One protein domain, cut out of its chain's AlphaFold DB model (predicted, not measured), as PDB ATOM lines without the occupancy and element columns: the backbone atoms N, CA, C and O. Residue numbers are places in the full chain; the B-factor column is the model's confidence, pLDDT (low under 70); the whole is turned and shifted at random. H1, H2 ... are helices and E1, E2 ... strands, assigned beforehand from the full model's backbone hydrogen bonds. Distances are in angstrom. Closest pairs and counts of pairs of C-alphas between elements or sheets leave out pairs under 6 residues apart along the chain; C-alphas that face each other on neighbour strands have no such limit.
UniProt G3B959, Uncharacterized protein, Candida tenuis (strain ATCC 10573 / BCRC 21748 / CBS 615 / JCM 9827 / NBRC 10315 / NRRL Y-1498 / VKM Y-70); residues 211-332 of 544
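This is residues 211 to 332 of the 544 residues of an uncharacterized protein of Candida tenuis (strain ATCC 10573 / BCRC 21748 / CBS 615 / JCM 9827 / NBRC 10315 / NRRL Y-1498 / VKM Y-70) (UniProt G3B959). One helix, H2, runs through the middle, and the helical hairpin of H5 and H6 packs slantwise on it; toward the start of H2 sits a small two-strand hairpin, E1 and E2, with the short helices H1 and H7 by it. Toward the other end of H2 lies the long link of residues 267 to 282, which leads to the short helices H3 and H4. The printed part has 122 residues, with named elements in the order E1, E2, H1, H2, H3, H4, H5, H6, H7; the class is mostly helix, and the sheet, in the order E1 - E2, is antiparallel. It is compact, with a radius of gyration of the C-alphas of 14.6 A and spans of 41 by 28 by 25 A.

Begin at the hairpin of E1, residues 211 to 214, and E2, residues 221 to 226, antiparallel at 155 degrees; look for N 211 and O 225 at 2.8 A and N 213 and O 223 at 2.9 A, both within hydrogen-bond range. The closest C-alphas of E1 and H7, residues 326 to 329, are those of Ile 213 and Thr 329, 4.6 A apart. H1, residues 227 to 231, follows E2 by a tight link. H2, residues 253 to 266, is apart from both strands. It touches H6, residues 311 to 322, through residues 317 to 321 of H6 alone, at a steep tilt of 45 degrees, opposite ways; the closest C-alphas are those of Asn 257 and Tyr 320, 5.9 A. H5, residues 298 to 306, touches H6 at a shallow tilt of 1 degrees, opposite ways, a helical hairpin whose closest C-alphas are those of Gly 306 and Phe 314, 5.9 A. H4, residues 290 to 295, is close to H2 but not clearly touching, with the C-alphas of Lys 258 and Leu 293 closest at 7.5 A. H3, residues 283 to 287, is likewise close to H2, with Val 265 and Leu 283 closest, their C-alphas 7.4 A apart. In H1 to H5 every O i to N i+4 pair is within hydrogen-bond range; in H6 5 of 8 are, and H7 is too short for such a pair.

Find C-alpha 211 at (168.522, 183.057, 136.885), where E1 begins; E2 is 15.1 A long. Find C-alpha 253 at (155.409, 180.977, 131.035); from there H2 runs 19.8 A. H5 is 12.2 A and H6 17.9 A long, and H7 ends at C-alpha 329, (167.619, 183.426, 130.812).

The C-alphas farthest apart, those of Pro 226 and Glu 278, are 41.8 A apart. The printed part has no cut. The links H1 to H2, 21 residues, and H2 to H3, 16 residues, are long. Residues 268 to 288 and residue 332 are under 70 in pLDDT; the mean of the printed part is 79.4.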
ATOM      1  N   LEU A 211     168.437 182.661 138.284       90.00
ATOM      2  CA  LEU A 211     168.522 183.057 136.885       90.00
ATOM      3  C   LEU A 211     167.869 184.424 136.679       90.00
ATOM      4  O   LEU A 211     166.784 184.684 137.193       90.00
ATOM      5  N   MET A 212     168.528 185.276 135.894       91.50
ATOM      6  CA  MET A 212     167.970 186.534 135.398       91.50
ATOM      7  C   MET A 212     167.147 186.247 134.142       91.50
ATOM      8  O   MET A 212     167.661 185.631 133.212       91.50
ATOM      9  N   ILE A 213     165.890 186.685 134.101       92.19
ATOM     10  CA  ILE A 213     165.053 186.631 132.896       92.19
ATOM     11  C   ILE A 213     165.166 187.957 132.152       92.19
ATOM     12  O   ILE A 213     164.988 189.019 132.747       92.19
ATOM     13  N   HIS A 214     165.382 187.894 130.843       91.88
ATOM     14  CA  HIS A 214     165.454 189.050 129.956       91.88
ATOM     15  C   HIS A 214     164.206 189.145 129.070       91.88
ATOM     16  O   HIS A 214     163.643 188.147 128.617       91.88
ATOM     17  N   CYS A 215     163.768 190.367 128.780       91.06
ATOM     18  CA  CYS A 215     162.647 190.602 127.884       91.06
ATOM     19  C   CYS A 215     163.055 190.359 126.423       91.06
ATOM     20  O   CYS A 215     163.920 191.082 125.925       91.06
ATOM     21  N   PRO A 216     162.382 189.471 125.666       88.56
ATOM     22  CA  PRO A 216     162.720 189.260 124.258       88.56
ATOM     23  C   PRO A 216     162.369 190.466 123.375       88.56
ATOM     24  O   PRO A 216     162.898 190.597 122.277       88.56
ATOM     25  N   VAL A 217     161.484 191.361 123.833       88.44
ATOM     26  CA  VAL A 217     161.009 192.509 123.043       88.44
ATOM     27  C   VAL A 217     161.929 193.723 123.177       88.44
ATOM     28  O   VAL A 217     162.276 194.332 122.170       88.44
ATOM     29  N   CYS A 218     162.321 194.089 124.402       89.25
ATOM     30  CA  CYS A 218     163.114 195.297 124.674       89.25
ATOM     31  C   CYS A 218     164.502 195.035 125.277       89.25
ATOM     32  O   CYS A 218     165.193 195.996 125.606       89.25
ATOM     33  N   ALA A 219     164.894 193.766 125.441       88.81
ATOM     34  CA  ALA A 219     166.171 193.329 126.014       88.81
ATOM     35  C   ALA A 219     166.449 193.783 127.463       88.81
ATOM     36  O   ALA A 219     167.568 193.627 127.937       88.81
ATOM     37  N   GLN A 220     165.456 194.333 128.171       90.00
ATOM     38  CA  GLN A 220     165.597 194.712 129.579       90.00
ATOM     39  C   GLN A 220     165.588 193.491 130.499       90.00
ATOM     40  O   GLN A 220     164.864 192.523 130.246       90.00
ATOM     41  N   ASP A 221     166.333 193.587 131.595       91.25
ATOM     42  CA  ASP A 221     166.326 192.610 132.680       91.25
ATOM     43  C   ASP A 221     165.005 192.710 133.443       91.25
ATOM     44  O   ASP A 221     164.639 193.769 133.952       91.25
ATOM     45  N   LEU A 222     164.266 191.605 133.505       91.00
ATOM     46  CA  LEU A 222     162.940 191.575 134.105       91.00
ATOM     47  C   LEU A 222     163.010 191.267 135.599       91.00
ATOM     48  O   LEU A 222     162.626 192.092 136.422       91.00
ATOM     49  N   VAL A 223     163.481 190.067 135.946       91.94
ATOM     50  CA  VAL A 223     163.473 189.556 137.322       91.94
ATOM     51  C   VAL A 223     164.507 188.446 137.498       91.94
ATOM     52  O   VAL A 223     164.776 187.689 136.563       91.94
ATOM     53  N   THR A 224     165.084 188.355 138.697       92.62
ATOM     54  CA  THR A 224     165.932 187.232 139.123       92.62
ATOM     55  C   THR A 224     165.096 186.262 139.944       92.62
ATOM     56  O   THR A 224     164.478 186.681 140.923       92.62
ATOM     57  N   ILE A 225     165.100 184.980 139.590       91.69
ATOM     58  CA  ILE A 225     164.318 183.942 140.279       91.69
ATOM     59  C   ILE A 225     165.126 182.655 140.472       91.69
ATOM     60  O   ILE A 225     166.038 182.397 139.684       91.69
ATOM     61  N   PRO A 226     164.796 181.817 141.466       93.00
ATOM     62  CA  PRO A 226     165.328 180.462 141.558       93.00
ATOM     63  C   PRO A 226     164.951 179.611 140.337       93.00
ATOM     64  O   PRO A 226     163.824 179.664 139.841       93.00
ATOM     65  N   LEU A 227     165.882 178.778 139.874       91.81
ATOM     66  CA  LEU A 227     165.659 177.838 138.775       91.81
ATOM     67  C   LEU A 227     164.510 176.874 139.083       91.81
ATOM     68  O   LEU A 227     163.716 176.578 138.195       91.81
ATOM     69  N   ILE A 228     164.433 176.371 140.317       91.12
ATOM     70  CA  ILE A 228     163.371 175.446 140.729       91.12
ATOM     71  C   ILE A 228     161.972 176.046 140.545       91.12
ATOM     72  O   ILE A 228     161.070 175.351 140.082       91.12
ATOM     73  N   ASP A 229     161.820 177.346 140.806       91.12
ATOM     74  CA  ASP A 229     160.554 178.053 140.621       91.12
ATOM     75  C   ASP A 229     160.249 178.249 139.133       91.12
ATOM     76  O   ASP A 229     159.108 178.069 138.714       91.12
ATOM     77  N   PHE A 230     161.266 178.554 138.315       91.88
ATOM     78  CA  PHE A 230     161.117 178.637 136.858       91.88
ATOM     79  C   PHE A 230     160.763 177.286 136.228       91.88
ATOM     80  O   PHE A 230     160.009 177.221 135.269       91.88
ATOM     81  N   ALA A 231     161.295 176.177 136.744       89.94
ATOM     82  CA  ALA A 231     161.000 174.848 136.215       89.94
ATOM     83  C   ALA A 231     159.571 174.365 136.558       89.94
ATOM     84  O   ALA A 231     159.054 173.448 135.898       89.94
ATOM     85  N   ASP A 232     158.909 174.956 137.561       86.44
ATOM     86  CA  ASP A 232     157.511 174.662 137.904       86.44
ATOM     87  C   ASP A 232     156.569 175.184 136.801       86.44
ATOM     88  O   ASP A 232     156.677 176.306 136.312       86.44
ATOM     89  N   SER A 233     155.599 174.365 136.393       83.06
ATOM     90  CA  SER A 233     154.579 174.784 135.421       83.06
ATOM     91  C   SER A 233     153.667 175.894 135.952       83.06
ATOM     92  O   SER A 233     153.037 176.588 135.159       83.06
ATOM     93  N   ARG A 234     153.601 176.072 137.275       84.56
ATOM     94  CA  ARG A 234     152.831 177.117 137.966       84.56
ATOM     95  C   ARG A 234     153.637 178.395 138.208       84.56
ATOM     96  O   ARG A 234     153.180 179.248 138.964       84.56
ATOM     97  N   PHE A 235     154.817 178.518 137.598       88.06
ATOM     98  CA  PHE A 235     155.662 179.704 137.677       88.06
ATOM     99  C   PHE A 235     154.853 180.992 137.462       88.06
ATOM    100  O   PHE A 235     154.235 181.190 136.407       88.06
ATOM    101  N   GLN A 236     154.879 181.873 138.465       89.56
ATOM    102  CA  GLN A 236     154.255 183.184 138.387       89.56
ATOM    103  C   GLN A 236     155.002 184.223 139.232       89.56
ATOM    104  O   GLN A 236     155.343 183.972 140.386       89.56
ATOM    105  N   VAL A 237     155.190 185.419 138.676       89.81
ATOM    106  CA  VAL A 237     155.661 186.617 139.385       89.81
ATOM    107  C   VAL A 237     154.580 187.684 139.270       89.81
ATOM    108  O   VAL A 237     154.099 187.965 138.173       89.81
ATOM    109  N   SER A 238     154.161 188.251 140.401       86.50
ATOM    110  CA  SER A 238     153.002 189.150 140.442       86.50
ATOM    111  C   SER A 238     153.258 190.505 139.783       86.50
ATOM    112  O   SER A 238     152.386 190.977 139.060       86.50
ATOM    113  N   GLU A 239     154.425 191.117 140.004       84.50
ATOM    114  CA  GLU A 239     154.749 192.433 139.447       84.50
ATOM    115  C   GLU A 239     156.269 192.665 139.356       84.50
ATOM    116  O   GLU A 239     157.019 192.216 140.225       84.50
ATOM    117  N   PHE A 240     156.723 193.371 138.315       85.88
ATOM    118  CA  PHE A 240     158.078 193.913 138.165       85.88
ATOM    119  C   PHE A 240     158.050 195.253 137.407       85.88
ATOM    120  O   PHE A 240     157.186 195.486 136.567       85.88
ATOM    121  N   GLU A 241     159.009 196.145 137.666       78.69
ATOM    122  CA  GLU A 241     158.963 197.530 137.151       78.69
ATOM    123  C   GLU A 241     159.854 197.780 135.918       78.69
ATOM    124  O   GLU A 241     159.705 198.779 135.215       78.69
ATOM    125  N   ASN A 242     160.771 196.864 135.603       77.44
ATOM    126  CA  ASN A 242     161.908 197.139 134.716       77.44
ATOM    127  C   ASN A 242     161.617 197.017 133.202       77.44
ATOM    128  O   ASN A 242     162.542 196.870 132.404       77.44
ATOM    129  N   CYS A 243     160.357 197.065 132.754       86.75
ATOM    130  CA  CYS A 243     160.021 196.820 131.346       86.75
ATOM    131  C   CYS A 243     158.877 197.684 130.808       86.75
ATOM    132  O   CYS A 243     157.724 197.515 131.181       86.75
ATOM    133  N   ASN A 244     159.175 198.506 129.798       86.25
ATOM    134  CA  ASN A 244     158.210 199.423 129.178       86.25
ATOM    135  C   ASN A 244     157.797 199.018 127.749       86.25
ATOM    136  O   ASN A 244     157.440 199.865 126.936       86.25
ATOM    137  N   CYS A 245     157.854 197.726 127.405       87.19
ATOM    138  CA  CYS A 245     157.506 197.237 126.062       87.19
ATOM    139  C   CYS A 245     155.990 197.074 125.818       87.19
ATOM    140  O   CYS A 245     155.597 196.499 124.805       87.19
ATOM    141  N   GLY A 246     155.146 197.526 126.753       86.69
ATOM    142  CA  GLY A 246     153.684 197.492 126.646       86.69
ATOM    143  C   GLY A 246     153.018 196.161 127.006       86.69
ATOM    144  O   GLY A 246     151.799 196.096 126.952       86.69
ATOM    145  N   PHE A 247     153.780 195.127 127.372       89.31
ATOM    146  CA  PHE A 247     153.252 193.859 127.901       89.31
ATOM    147  C   PHE A 247     152.958 193.950 129.406       89.31
ATOM    148  O   PHE A 247     153.354 194.922 130.049       89.31
ATOM    149  N   GLN A 248     152.285 192.942 129.975       86.00
ATOM    150  CA  GLN A 248     151.951 192.943 131.402       86.00
ATOM    151  C   GLN A 248     153.213 192.880 132.263       86.00
ATOM    152  O   GLN A 248     154.143 192.144 131.946       86.00
ATOM    153  N   ASN A 249     153.221 193.605 133.377       86.19
ATOM    154  CA  ASN A 249     154.305 193.566 134.362       86.19
ATOM    155  C   ASN A 249     154.195 192.382 135.334       86.19
ATOM    156  O   ASN A 249     154.964 192.294 136.282       86.19
ATOM    157  N   SER A 250     153.262 191.461 135.103       88.88
ATOM    158  CA  SER A 250     153.257 190.130 135.704       88.88
ATOM    159  C   SER A 250     154.032 189.161 134.806       88.88
ATOM    160  O   SER A 250     154.257 189.428 133.624       88.88
ATOM    161  N   MET A 251     154.472 188.029 135.349       88.50
ATOM    162  CA  MET A 251     155.199 187.022 134.582       88.50
ATOM    163  C   MET A 251     154.642 185.635 134.838       88.50
ATOM    164  O   MET A 251     154.394 185.266 135.976       88.50
ATOM    165  N   SER A 252     154.495 184.864 133.772       91.38
ATOM    166  CA  SER A 252     154.277 183.420 133.765       91.38
ATOM    167  C   SER A 252     154.901 182.866 132.483       91.38
ATOM    168  O   SER A 252     155.282 183.646 131.602       91.38
ATOM    169  N   HIS A 253     154.985 181.544 132.322       90.25
ATOM    170  CA  HIS A 253     155.409 180.977 131.035       90.25
ATOM    171  C   HIS A 253     154.499 181.411 129.876       90.25
ATOM    172  O   HIS A 253     155.008 181.726 128.806       90.25
ATOM    173  N   ASP A 254     153.183 181.524 130.098       88.56
ATOM    174  CA  ASP A 254     152.233 182.033 129.091       88.56
ATOM    175  C   ASP A 254     152.579 183.469 128.663       88.56
ATOM    176  O   ASP A 254     152.664 183.769 127.472       88.56
ATOM    177  N   GLU A 255     152.861 184.353 129.624       89.88
ATOM    178  CA  GLU A 255     153.231 185.743 129.337       89.88
ATOM    179  C   GLU A 255     154.575 185.847 128.598       89.88
ATOM    180  O   GLU A 255     154.708 186.622 127.648       89.88
ATOM    181  N   LEU A 256     155.565 185.034 128.981       90.62
ATOM    182  CA  LEU A 256     156.850 184.964 128.283       90.62
ATOM    183  C   LEU A 256     156.685 184.439 126.849       90.62
ATOM    184  O   LEU A 256     157.237 185.024 125.916       90.62
ATOM    185  N   ASN A 257     155.864 183.408 126.649       89.19
ATOM    186  CA  ASN A 257     155.587 182.836 125.334       89.19
ATOM    187  C   ASN A 257     154.840 183.817 124.415       89.19
ATOM    188  O   ASN A 257     155.174 183.904 123.231       89.19
ATOM    189  N   LYS A 258     153.920 184.641 124.945       88.38
ATOM    190  CA  LYS A 258     153.307 185.755 124.189       88.38
ATOM    191  C   LYS A 258     154.345 186.766 123.710       88.38
ATOM    192  O   LYS A 258     154.293 187.210 122.560       88.38
ATOM    193  N   ARG A 259     155.299 187.125 124.574       89.12
ATOM    194  CA  ARG A 259     156.385 188.058 124.239       89.12
ATOM    195  C   ARG A 259     157.323 187.480 123.175       89.12
ATOM    196  O   ARG A 259     157.695 188.211 122.259       89.12
ATOM    197  N   ILE A 260     157.663 186.188 123.259       87.25
ATOM    198  CA  ILE A 260     158.449 185.473 122.235       87.25
ATOM    199  C   ILE A 260     157.698 185.472 120.901       87.25
ATOM    200  O   ILE A 260     158.244 185.926 119.899       87.25
ATOM    201  N   PHE A 261     156.433 185.040 120.893       85.44
ATOM    202  CA  PHE A 261     155.595 185.033 119.693       85.44
ATOM    203  C   PHE A 261     155.551 186.414 119.029       85.44
ATOM    204  O   PHE A 261     155.760 186.538 117.824       85.44
ATOM    205  N   TRP A 262     155.324 187.468 119.815       84.69
ATOM    206  CA  TRP A 262     155.306 188.832 119.302       84.69
ATOM    207  C   TRP A 262     156.646 189.248 118.695       84.69
ATOM    208  O   TRP A 262     156.660 189.807 117.598       84.69
ATOM    209  N   LYS A 263     157.765 188.963 119.375       84.19
ATOM    210  CA  LYS A 263     159.109 189.263 118.864       84.19
ATOM    211  C   LYS A 263     159.357 188.561 117.532       84.19
ATOM    212  O   LYS A 263     159.707 189.230 116.563       84.19
ATOM    213  N   ASP A 264     159.067 187.264 117.462       80.62
ATOM    214  CA  ASP A 264     159.237 186.471 116.247       80.62
ATOM    215  C   ASP A 264     158.362 187.020 115.103       80.62
ATOM    216  O   ASP A 264     158.832 187.176 113.977       80.62
ATOM    217  N   VAL A 265     157.110 187.411 115.369       76.38
ATOM    218  CA  VAL A 265     156.254 188.060 114.359       76.38
ATOM    219  C   VAL A 265     156.833 189.392 113.878       76.38
ATOM    220  O   VAL A 265     156.857 189.643 112.670       76.38
ATOM    221  N   MET A 266     157.303 190.246 114.788       76.56
ATOM    222  CA  MET A 266     157.802 191.582 114.444       76.56
ATOM    223  C   MET A 266     159.133 191.560 113.697       76.56
ATOM    224  O   MET A 266     159.322 192.364 112.785       76.56
ATOM    225  N   ASP A 267     160.020 190.622 114.022       73.94
ATOM    226  CA  ASP A 267     161.302 190.454 113.333       73.94
ATOM    227  C   ASP A 267     161.161 189.813 111.943       73.94
ATOM    228  O   ASP A 267     162.159 189.578 111.263       73.94
ATOM    229  N   PHE A 268     159.930 189.510 111.502       64.81
ATOM    230  CA  PHE A 268     159.658 188.631 110.359       64.81
ATOM    231  C   PHE A 268     160.281 187.233 110.533       64.81
ATOM    232  O   PHE A 268     160.555 186.536 109.556       64.81
ATOM    233  N   TRP A 269     160.507 186.828 111.783       55.72
ATOM    234  CA  TRP A 269     161.037 185.527 112.194       55.72
ATOM    235  C   TRP A 269     159.934 184.505 112.486       55.72
ATOM    236  O   TRP A 269     160.216 183.335 112.754       55.72
ATOM    237  N   TYR A 270     158.671 184.913 112.328       50.88
ATOM    238  CA  TYR A 270     157.535 184.012 112.234       50.88
ATOM    239  C   TYR A 270     157.806 182.978 111.136       50.88
ATOM    240  O   TYR A 270     158.216 183.348 110.030       50.88
ATOM    241  N   PRO A 271     157.642 181.681 111.423       50.53
ATOM    242  CA  PRO A 271     158.329 180.647 110.678       50.53
ATOM    243  C   PRO A 271     157.880 180.595 109.219       50.53
ATOM    244  O   PRO A 271     156.800 180.119 108.889       50.53
ATOM    245  N   VAL A 272     158.786 181.011 108.336       44.19
ATOM    246  CA  VAL A 272     158.838 180.570 106.942       44.19
ATOM    247  C   VAL A 272     159.725 179.324 106.916       44.19
ATOM    248  O   VAL A 272     160.884 179.355 106.514       44.19
ATOM    249  N   THR A 273     159.230 178.208 107.441       44.44
ATOM    250  CA  THR A 273     159.775 176.896 107.057       44.44
ATOM    251  C   THR A 273     159.545 176.714 105.552       44.44
ATOM    252  O   THR A 273     158.607 177.271 104.988       44.44
ATOM    253  N   SER A 274     160.401 175.962 104.859       41.16
ATOM    254  CA  SER A 274     160.294 175.783 103.399       41.16
ATOM    255  C   SER A 274     158.974 175.134 102.946       41.16
ATOM    256  O   SER A 274     158.590 175.305 101.797       41.16
ATOM    257  N   GLU A 275     158.257 174.448 103.844       42.44
ATOM    258  CA  GLU A 275     156.885 173.929 103.641       42.44
ATOM    259  C   GLU A 275     155.771 174.988 103.849       42.44
ATOM    260  O   GLU A 275     154.605 174.711 103.589       42.44
ATOM    261  N   TYR A 276     156.101 176.195 104.324       45.72
ATOM    262  CA  TYR A 276     155.157 177.190 104.861       45.72
ATOM    263  C   TYR A 276     155.332 178.581 104.224       45.72
ATOM    264  O   TYR A 276     154.985 179.604 104.815       45.72
ATOM    265  N   GLN A 277     155.850 178.643 102.990       40.12
ATOM    266  CA  GLN A 277     156.025 179.906 102.257       40.12
ATOM    267  C   GLN A 277     154.719 180.699 102.048       40.12
ATOM    268  O   GLN A 277     154.776 181.908 101.820       40.12
ATOM    269  N   GLU A 278     153.553 180.061 102.177       38.97
ATOM    270  CA  GLU A 278     152.251 180.677 101.892       38.97
ATOM    271  C   GLU A 278     151.543 181.306 103.103       38.97
ATOM    272  O   GLU A 278     150.592 182.064 102.926       38.97
ATOM    273  N   SER A 279     151.988 181.063 104.338       46.75
ATOM    274  CA  SER A 279     151.254 181.478 105.541       46.75
ATOM    275  C   SER A 279     151.944 182.605 106.304       46.75
ATOM    276  O   SER A 279     152.138 182.536 107.519       46.75
ATOM    277  N   ARG A 280     152.243 183.715 105.614       52.31
ATOM    278  CA  ARG A 280     152.406 184.988 106.327       52.31
ATOM    279  C   ARG A 280     151.069 185.280 106.998       52.31
ATOM    280  O   ARG A 280     150.123 185.683 106.321       52.31
ATOM    281  N   ILE A 281     150.978 185.096 108.318       55.25
ATOM    282  CA  ILE A 281     149.937 185.796 109.068       55.25
ATOM    283  C   ILE A 281     150.052 187.252 108.625       55.25
ATOM    284  O   ILE A 281     151.159 187.801 108.614       55.25
ATOM    285  N   ARG A 282     148.949 187.851 108.158       59.19
ATOM    286  CA  ARG A 282     148.972 189.249 107.723       59.19
ATOM    287  C   ARG A 282     149.507 190.053 108.900       59.19
ATOM    288  O   ARG A 282     148.833 190.163 109.915       59.19
ATOM    289  N   LEU A 283     150.727 190.571 108.785       57.72
ATOM    290  CA  LEU A 283     151.381 191.316 109.864       57.72
ATOM    291  C   LEU A 283     150.510 192.477 110.333       57.72
ATOM    292  O   LEU A 283     150.525 192.818 111.505       57.72
ATOM    293  N   GLU A 284     149.708 193.035 109.429       60.66
ATOM    294  CA  GLU A 284     148.681 194.030 109.728       60.66
ATOM    295  C   GLU A 284     147.604 193.502 110.687       60.66
ATOM    296  O   GLU A 284     147.239 194.204 111.621       60.66
ATOM    297  N   LEU A 285     147.145 192.255 110.523       65.56
ATOM    298  CA  LEU A 285     146.178 191.622 111.424       65.56
ATOM    299  C   LEU A 285     146.744 191.494 112.843       65.56
ATOM    300  O   LEU A 285     146.046 191.828 113.791       65.56
ATOM    301  N   VAL A 286     148.001 191.057 112.995       65.50
ATOM    302  CA  VAL A 286     148.631 190.896 114.324       65.50
ATOM    303  C   VAL A 286     149.021 192.241 114.936       65.50
ATOM    304  O   VAL A 286     148.803 192.467 116.121       65.50
ATOM    305  N   LYS A 287     149.542 193.181 114.135       65.94
ATOM    306  CA  LYS A 287     149.870 194.539 114.600       65.94
ATOM    307  C   LYS A 287     148.635 195.266 115.130       65.94
ATOM    308  O   LYS A 287     148.707 195.884 116.188       65.94
ATOM    309  N   ASN A 288     147.500 195.132 114.444       68.31
ATOM    310  CA  ASN A 288     146.241 195.758 114.850       68.31
ATOM    311  C   ASN A 288     145.595 195.081 116.072       68.31
ATOM    312  O   ASN A 288     144.699 195.661 116.681       68.31
ATOM    313  N   THR A 289     146.051 193.885 116.456       72.69
ATOM    314  CA  THR A 289     145.550 193.139 117.619       72.69
ATOM    315  C   THR A 289     146.529 193.112 118.796       72.69
ATOM    316  O   THR A 289     146.258 192.417 119.771       72.69
ATOM    317  N   PHE A 290     147.611 193.907 118.784       76.12
ATOM    318  CA  PHE A 290     148.573 193.986 119.899       76.12
ATOM    319  C   PHE A 290     147.903 194.222 121.257       76.12
ATOM    320  O   PHE A 290     148.157 193.500 122.216       76.12
ATOM    321  N   MET A 291     146.984 195.189 121.325       73.88
ATOM    322  CA  MET A 291     146.250 195.485 122.559       73.88
ATOM    323  C   MET A 291     145.390 194.300 123.024       73.88
ATOM    324  O   MET A 291     145.227 194.097 124.227       73.88
ATOM    325  N   ASN A 292     144.885 193.481 122.095       73.75
ATOM    326  CA  ASN A 292     144.149 192.257 122.424       73.75
ATOM    327  C   ASN A 292     145.093 191.152 122.924       73.75
ATOM    328  O   ASN A 292     144.743 190.451 123.864       73.75
ATOM    329  N   LEU A 293     146.288 191.022 122.336       78.62
ATOM    330  CA  LEU A 293     147.311 190.063 122.770       78.62
ATOM    331  C   LEU A 293     147.777 190.342 124.205       78.62
ATOM    332  O   LEU A 293     147.886 189.425 125.014       78.62
ATOM    333  N   VAL A 294     148.037 191.609 124.528       81.88
ATOM    334  CA  VAL A 294     148.522 192.016 125.856       81.88
ATOM    335  C   VAL A 294     147.449 191.842 126.937       81.88
ATOM    336  O   VAL A 294     147.765 191.526 128.083       81.88
ATOM    337  N   SER A 295     146.175 192.051 126.603       81.62
ATOM    338  CA  SER A 295     145.079 192.061 127.585       81.62
ATOM    339  C   SER A 295     144.463 190.689 127.879       81.62
ATOM    340  O   SER A 295     143.661 190.584 128.806       81.62
ATOM    341  N   LYS A 296     144.821 189.641 127.128       84.56
ATOM    342  CA  LYS A 296     144.209 188.304 127.214       84.56
ATOM    343  C   LYS A 296     145.238 187.216 127.509       84.56
ATOM    344  O   LYS A 296     146.449 187.442 127.426       84.56
ATOM    345  N   THR A 297     144.759 186.020 127.853       85.50
ATOM    346  CA  THR A 297     145.620 184.828 127.830       85.50
ATOM    347  C   THR A 297     146.000 184.497 126.390       85.50
ATOM    348  O   THR A 297     145.301 184.890 125.447       85.50
ATOM    349  N   PHE A 298     147.106 183.778 126.194       85.38
ATOM    350  CA  PHE A 298     147.531 183.453 124.836       85.38
ATOM    351  C   PHE A 298     146.515 182.564 124.106       85.38
ATOM    352  O   PHE A 298     146.236 182.786 122.930       85.38
ATOM    353  N   GLU A 299     145.901 181.621 124.824       85.88
ATOM    354  CA  GLU A 299     144.842 180.749 124.305       85.88
ATOM    355  C   GLU A 299     143.660 181.552 123.756       85.88
ATOM    356  O   GLU A 299     143.290 181.399 122.595       85.88
ATOM    357  N   GLN A 300     143.132 182.481 124.558       87.50
ATOM    358  CA  GLN A 300     142.013 183.339 124.164       87.50
ATOM    359  C   GLN A 300     142.348 184.167 122.921       87.50
ATOM    360  O   GLN A 300     141.516 184.321 122.029       87.50
ATOM    361  N   PHE A 301     143.572 184.694 122.849       85.56
ATOM    362  CA  PHE A 301     144.037 185.439 121.685       85.56
ATOM    363  C   PHE A 301     144.103 184.568 120.420       85.56
ATOM    364  O   PHE A 301     143.668 184.998 119.350       85.56
ATOM    365  N   ILE A 302     144.636 183.348 120.526       82.88
ATOM    366  CA  ILE A 302     144.755 182.416 119.397       82.88
ATOM    367  C   ILE A 302     143.372 181.959 118.919       82.88
ATOM    368  O   ILE A 302     143.120 181.957 117.712       82.88
ATOM    369  N   ASP A 303     142.469 181.618 119.839       85.44
ATOM    370  CA  ASP A 303     141.119 181.151 119.515       85.44
ATOM    371  C   ASP A 303     140.294 182.226 118.790       85.44
ATOM    372  O   ASP A 303     139.609 181.929 117.809       85.44
ATOM    373  N   GLU A 304     140.419 183.495 119.188       84.19
ATOM    374  CA  GLU A 304     139.769 184.615 118.494       84.19
ATOM    375  C   GLU A 304     140.283 184.801 117.063       84.19
ATOM    376  O   GLU A 304     139.504 185.063 116.141       84.19
ATOM    377  N   LEU A 305     141.592 184.632 116.858       79.12
ATOM    378  CA  LEU A 305     142.194 184.694 115.529       79.12
ATOM    379  C   LEU A 305     141.886 183.463 114.678       79.12
ATOM    380  O   LEU A 305     141.961 183.567 113.454       79.12
ATOM    381  N   GLY A 306     141.527 182.329 115.286       77.19
ATOM    382  CA  GLY A 306     141.391 181.032 114.622       77.19
ATOM    383  C   GLY A 306     140.475 181.042 113.399       77.19
ATOM    384  O   GLY A 306     140.800 180.434 112.384       77.19
ATOM    385  N   SER A 307     139.379 181.806 113.440       77.81
ATOM    386  CA  SER A 307     138.457 181.962 112.299       77.81
ATOM    387  C   SER A 307     139.022 182.793 111.135       77.81
ATOM    388  O   SER A 307     138.533 182.702 110.010       77.81
ATOM    389  N   SER A 308     140.043 183.611 111.398       77.56
ATOM    390  CA  SER A 308     140.625 184.591 110.470       77.56
ATOM    391  C   SER A 308     141.980 184.161 109.896       77.56
ATOM    392  O   SER A 308     142.559 184.881 109.076       77.56
ATOM    393  N   ILE A 309     142.506 183.010 110.322       76.75
ATOM    394  CA  ILE A 309     143.805 182.476 109.905       76.75
ATOM    395  C   ILE A 309     143.664 181.045 109.377       76.75
ATOM    396  O   ILE A 309     142.684 180.355 109.636       76.75
ATOM    397  N   SER A 310     144.656 180.581 108.616       79.25
ATOM    398  CA  SER A 310     144.681 179.187 108.161       79.25
ATOM    399  C   SER A 310     144.869 178.218 109.337       79.25
ATOM    400  O   SER A 310     145.539 178.563 110.311       79.25
ATOM    401  N   LEU A 311     144.386 176.975 109.210       78.31
ATOM    402  CA  LEU A 311     144.637 175.911 110.197       78.31
ATOM    403  C   LEU A 311     146.141 175.732 110.475       78.31
ATOM    404  O   LEU A 311     146.549 175.557 111.616       78.31
ATOM    405  N   LYS A 312     146.981 175.860 109.439       72.69
ATOM    406  CA  LYS A 312     148.446 175.788 109.560       72.69
ATOM    407  C   LYS A 312     149.001 176.919 110.429       72.69
ATOM    408  O   LYS A 312     149.826 176.670 111.303       72.69
ATOM    409  N   SER A 313     148.532 178.151 110.220       74.00
ATOM    410  CA  SER A 313     148.894 179.303 111.056       74.00
ATOM    411  C   SER A 313     148.414 179.122 112.493       74.00
ATOM    412  O   SER A 313     149.175 179.394 113.411       74.00
ATOM    413  N   PHE A 314     147.193 178.623 112.688       79.25
ATOM    414  CA  PHE A 314     146.629 178.360 114.011       79.25
ATOM    415  C   PHE A 314     147.467 177.347 114.801       79.25
ATOM    416  O   PHE A 314     147.904 177.647 115.909       79.25
ATOM    417  N   THR A 315     147.776 176.187 114.212       77.75
ATOM    418  CA  THR A 315     148.624 175.161 114.842       77.75
ATOM    419  C   THR A 315     150.012 175.704 115.181       77.75
ATOM    420  O   THR A 315     150.539 175.439 116.258       77.75
ATOM    421  N   GLN A 316     150.588 176.516 114.291       75.56
ATOM    422  CA  GLN A 316     151.890 177.138 114.507       75.56
ATOM    423  C   GLN A 316     151.883 178.188 115.626       75.56
ATOM    424  O   GLN A 316     152.873 178.317 116.336       75.56
ATOM    425  N   MET A 317     150.801 178.950 115.796       79.38
ATOM    426  CA  MET A 317     150.664 179.868 116.931       79.38
ATOM    427  C   MET A 317     150.506 179.091 118.236       79.38
ATOM    428  O   MET A 317     151.179 179.384 119.221       79.38
ATOM    429  N   ARG A 318     149.670 178.047 118.217       81.88
ATOM    430  CA  ARG A 318     149.424 177.181 119.375       81.88
ATOM    431  C   ARG A 318     150.695 176.483 119.860       81.88
ATOM    432  O   ARG A 318     150.827 176.256 121.058       81.88
ATOM    433  N   SER A 319     151.654 176.210 118.970       80.38
ATOM    434  CA  SER A 319     152.931 175.599 119.357       80.38
ATOM    435  C   SER A 319     153.743 176.455 120.332       80.38
ATOM    436  O   SER A 319     154.554 175.896 121.056       80.38
ATOM    437  N   TYR A 320     153.520 177.775 120.398       82.75
ATOM    438  CA  TYR A 320     154.217 178.639 121.355       82.75
ATOM    439  C   TYR A 320     153.709 178.487 122.792       82.75
ATOM    440  O   TYR A 320     154.456 178.766 123.720       82.75
ATOM    441  N   MET A 321     152.467 178.038 123.009       79.94
ATOM    442  CA  MET A 321     151.865 177.981 124.351       79.94
ATOM    443  C   MET A 321     152.560 176.980 125.287       79.94
ATOM    444  O   MET A 321     152.511 177.148 126.502       79.94
ATOM    445  N   GLY A 322     153.203 175.952 124.730       77.50
ATOM    446  CA  GLY A 322     153.863 174.881 125.480       77.50
ATOM    447  C   GLY A 322     155.386 174.961 125.496       77.50
ATOM    448  O   GLY A 322     156.021 173.987 125.879       77.50
ATOM    449  N   ILE A 323     155.985 176.065 125.041       83.88
ATOM    450  CA  ILE A 323     157.446 176.191 125.006       83.88
ATOM    451  C   ILE A 323     157.955 176.524 126.406       83.88
ATOM    452  O   ILE A 323     157.428 177.422 127.063       83.88
ATOM    453  N   ASN A 324     159.009 175.835 126.841       89.12
ATOM    454  CA  ASN A 324     159.814 176.255 127.981       89.12
ATOM    455  C   ASN A 324     160.708 177.447 127.569       89.12
ATOM    456  O   ASN A 324     161.640 177.254 126.778       89.12
ATOM    457  N   PRO A 325     160.481 178.670 128.089       90.38
ATOM    458  CA  PRO A 325     161.153 179.878 127.615       90.38
ATOM    459  C   PRO A 325     162.536 180.081 128.259       90.38
ATOM    460  O   PRO A 325     162.972 181.209 128.492       90.38
ATOM    461  N   ILE A 326     163.253 178.994 128.576       90.81
ATOM    462  CA  ILE A 326     164.560 179.038 129.250       90.81
ATOM    463  C   ILE A 326     165.617 179.824 128.464       90.81
ATOM    464  O   ILE A 326     166.553 180.368 129.054       90.81
ATOM    465  N   ASN A 327     165.457 179.954 127.144       89.56
ATOM    466  CA  ASN A 327     166.308 180.787 126.293       89.56
ATOM    467  C   ASN A 327     166.316 182.264 126.724       89.56
ATOM    468  O   ASN A 327     167.316 182.945 126.509       89.56
ATOM    469  N   LEU A 328     165.251 182.746 127.376       91.00
ATOM    470  CA  LEU A 328     165.162 184.112 127.905       91.00
ATOM    471  C   LEU A 328     166.055 184.355 129.127       91.00
ATOM    472  O   LEU A 328     166.185 185.493 129.563       91.00
ATOM    473  N   THR A 329     166.678 183.313 129.681       90.44
ATOM    474  CA  THR A 329     167.619 183.426 130.812       90.44
ATOM    475  C   THR A 329     169.083 183.556 130.381       90.44
ATOM    476  O   THR A 329     170.007 183.428 131.193       90.44
ATOM    477  N   ILE A 330     169.309 183.727 129.077       88.00
ATOM    478  CA  ILE A 330     170.626 183.865 128.470       88.00
ATOM    479  C   ILE A 330     170.743 185.303 127.953       88.00
ATOM    480  O   ILE A 330     169.891 185.723 127.168       88.00
ATOM    481  N   PRO A 331     171.771 186.064 128.367       76.56
ATOM    482  CA  PRO A 331     171.933 187.443 127.928       76.56
ATOM    483  C   PRO A 331     172.287 187.523 126.433       76.56
ATOM    484  O   PRO A 331     173.016 186.682 125.901       76.56
ATOM    485  N   GLY A 332     171.812 188.577 125.765       68.50
ATOM    486  CA  GLY A 332     172.042 188.833 124.337       68.50
ATOM    487  C   GLY A 332     170.975 188.230 123.413       68.50
ATOM    488  O   GLY A 332     170.039 187.580 123.865       68.50
TER     489      GLY A 332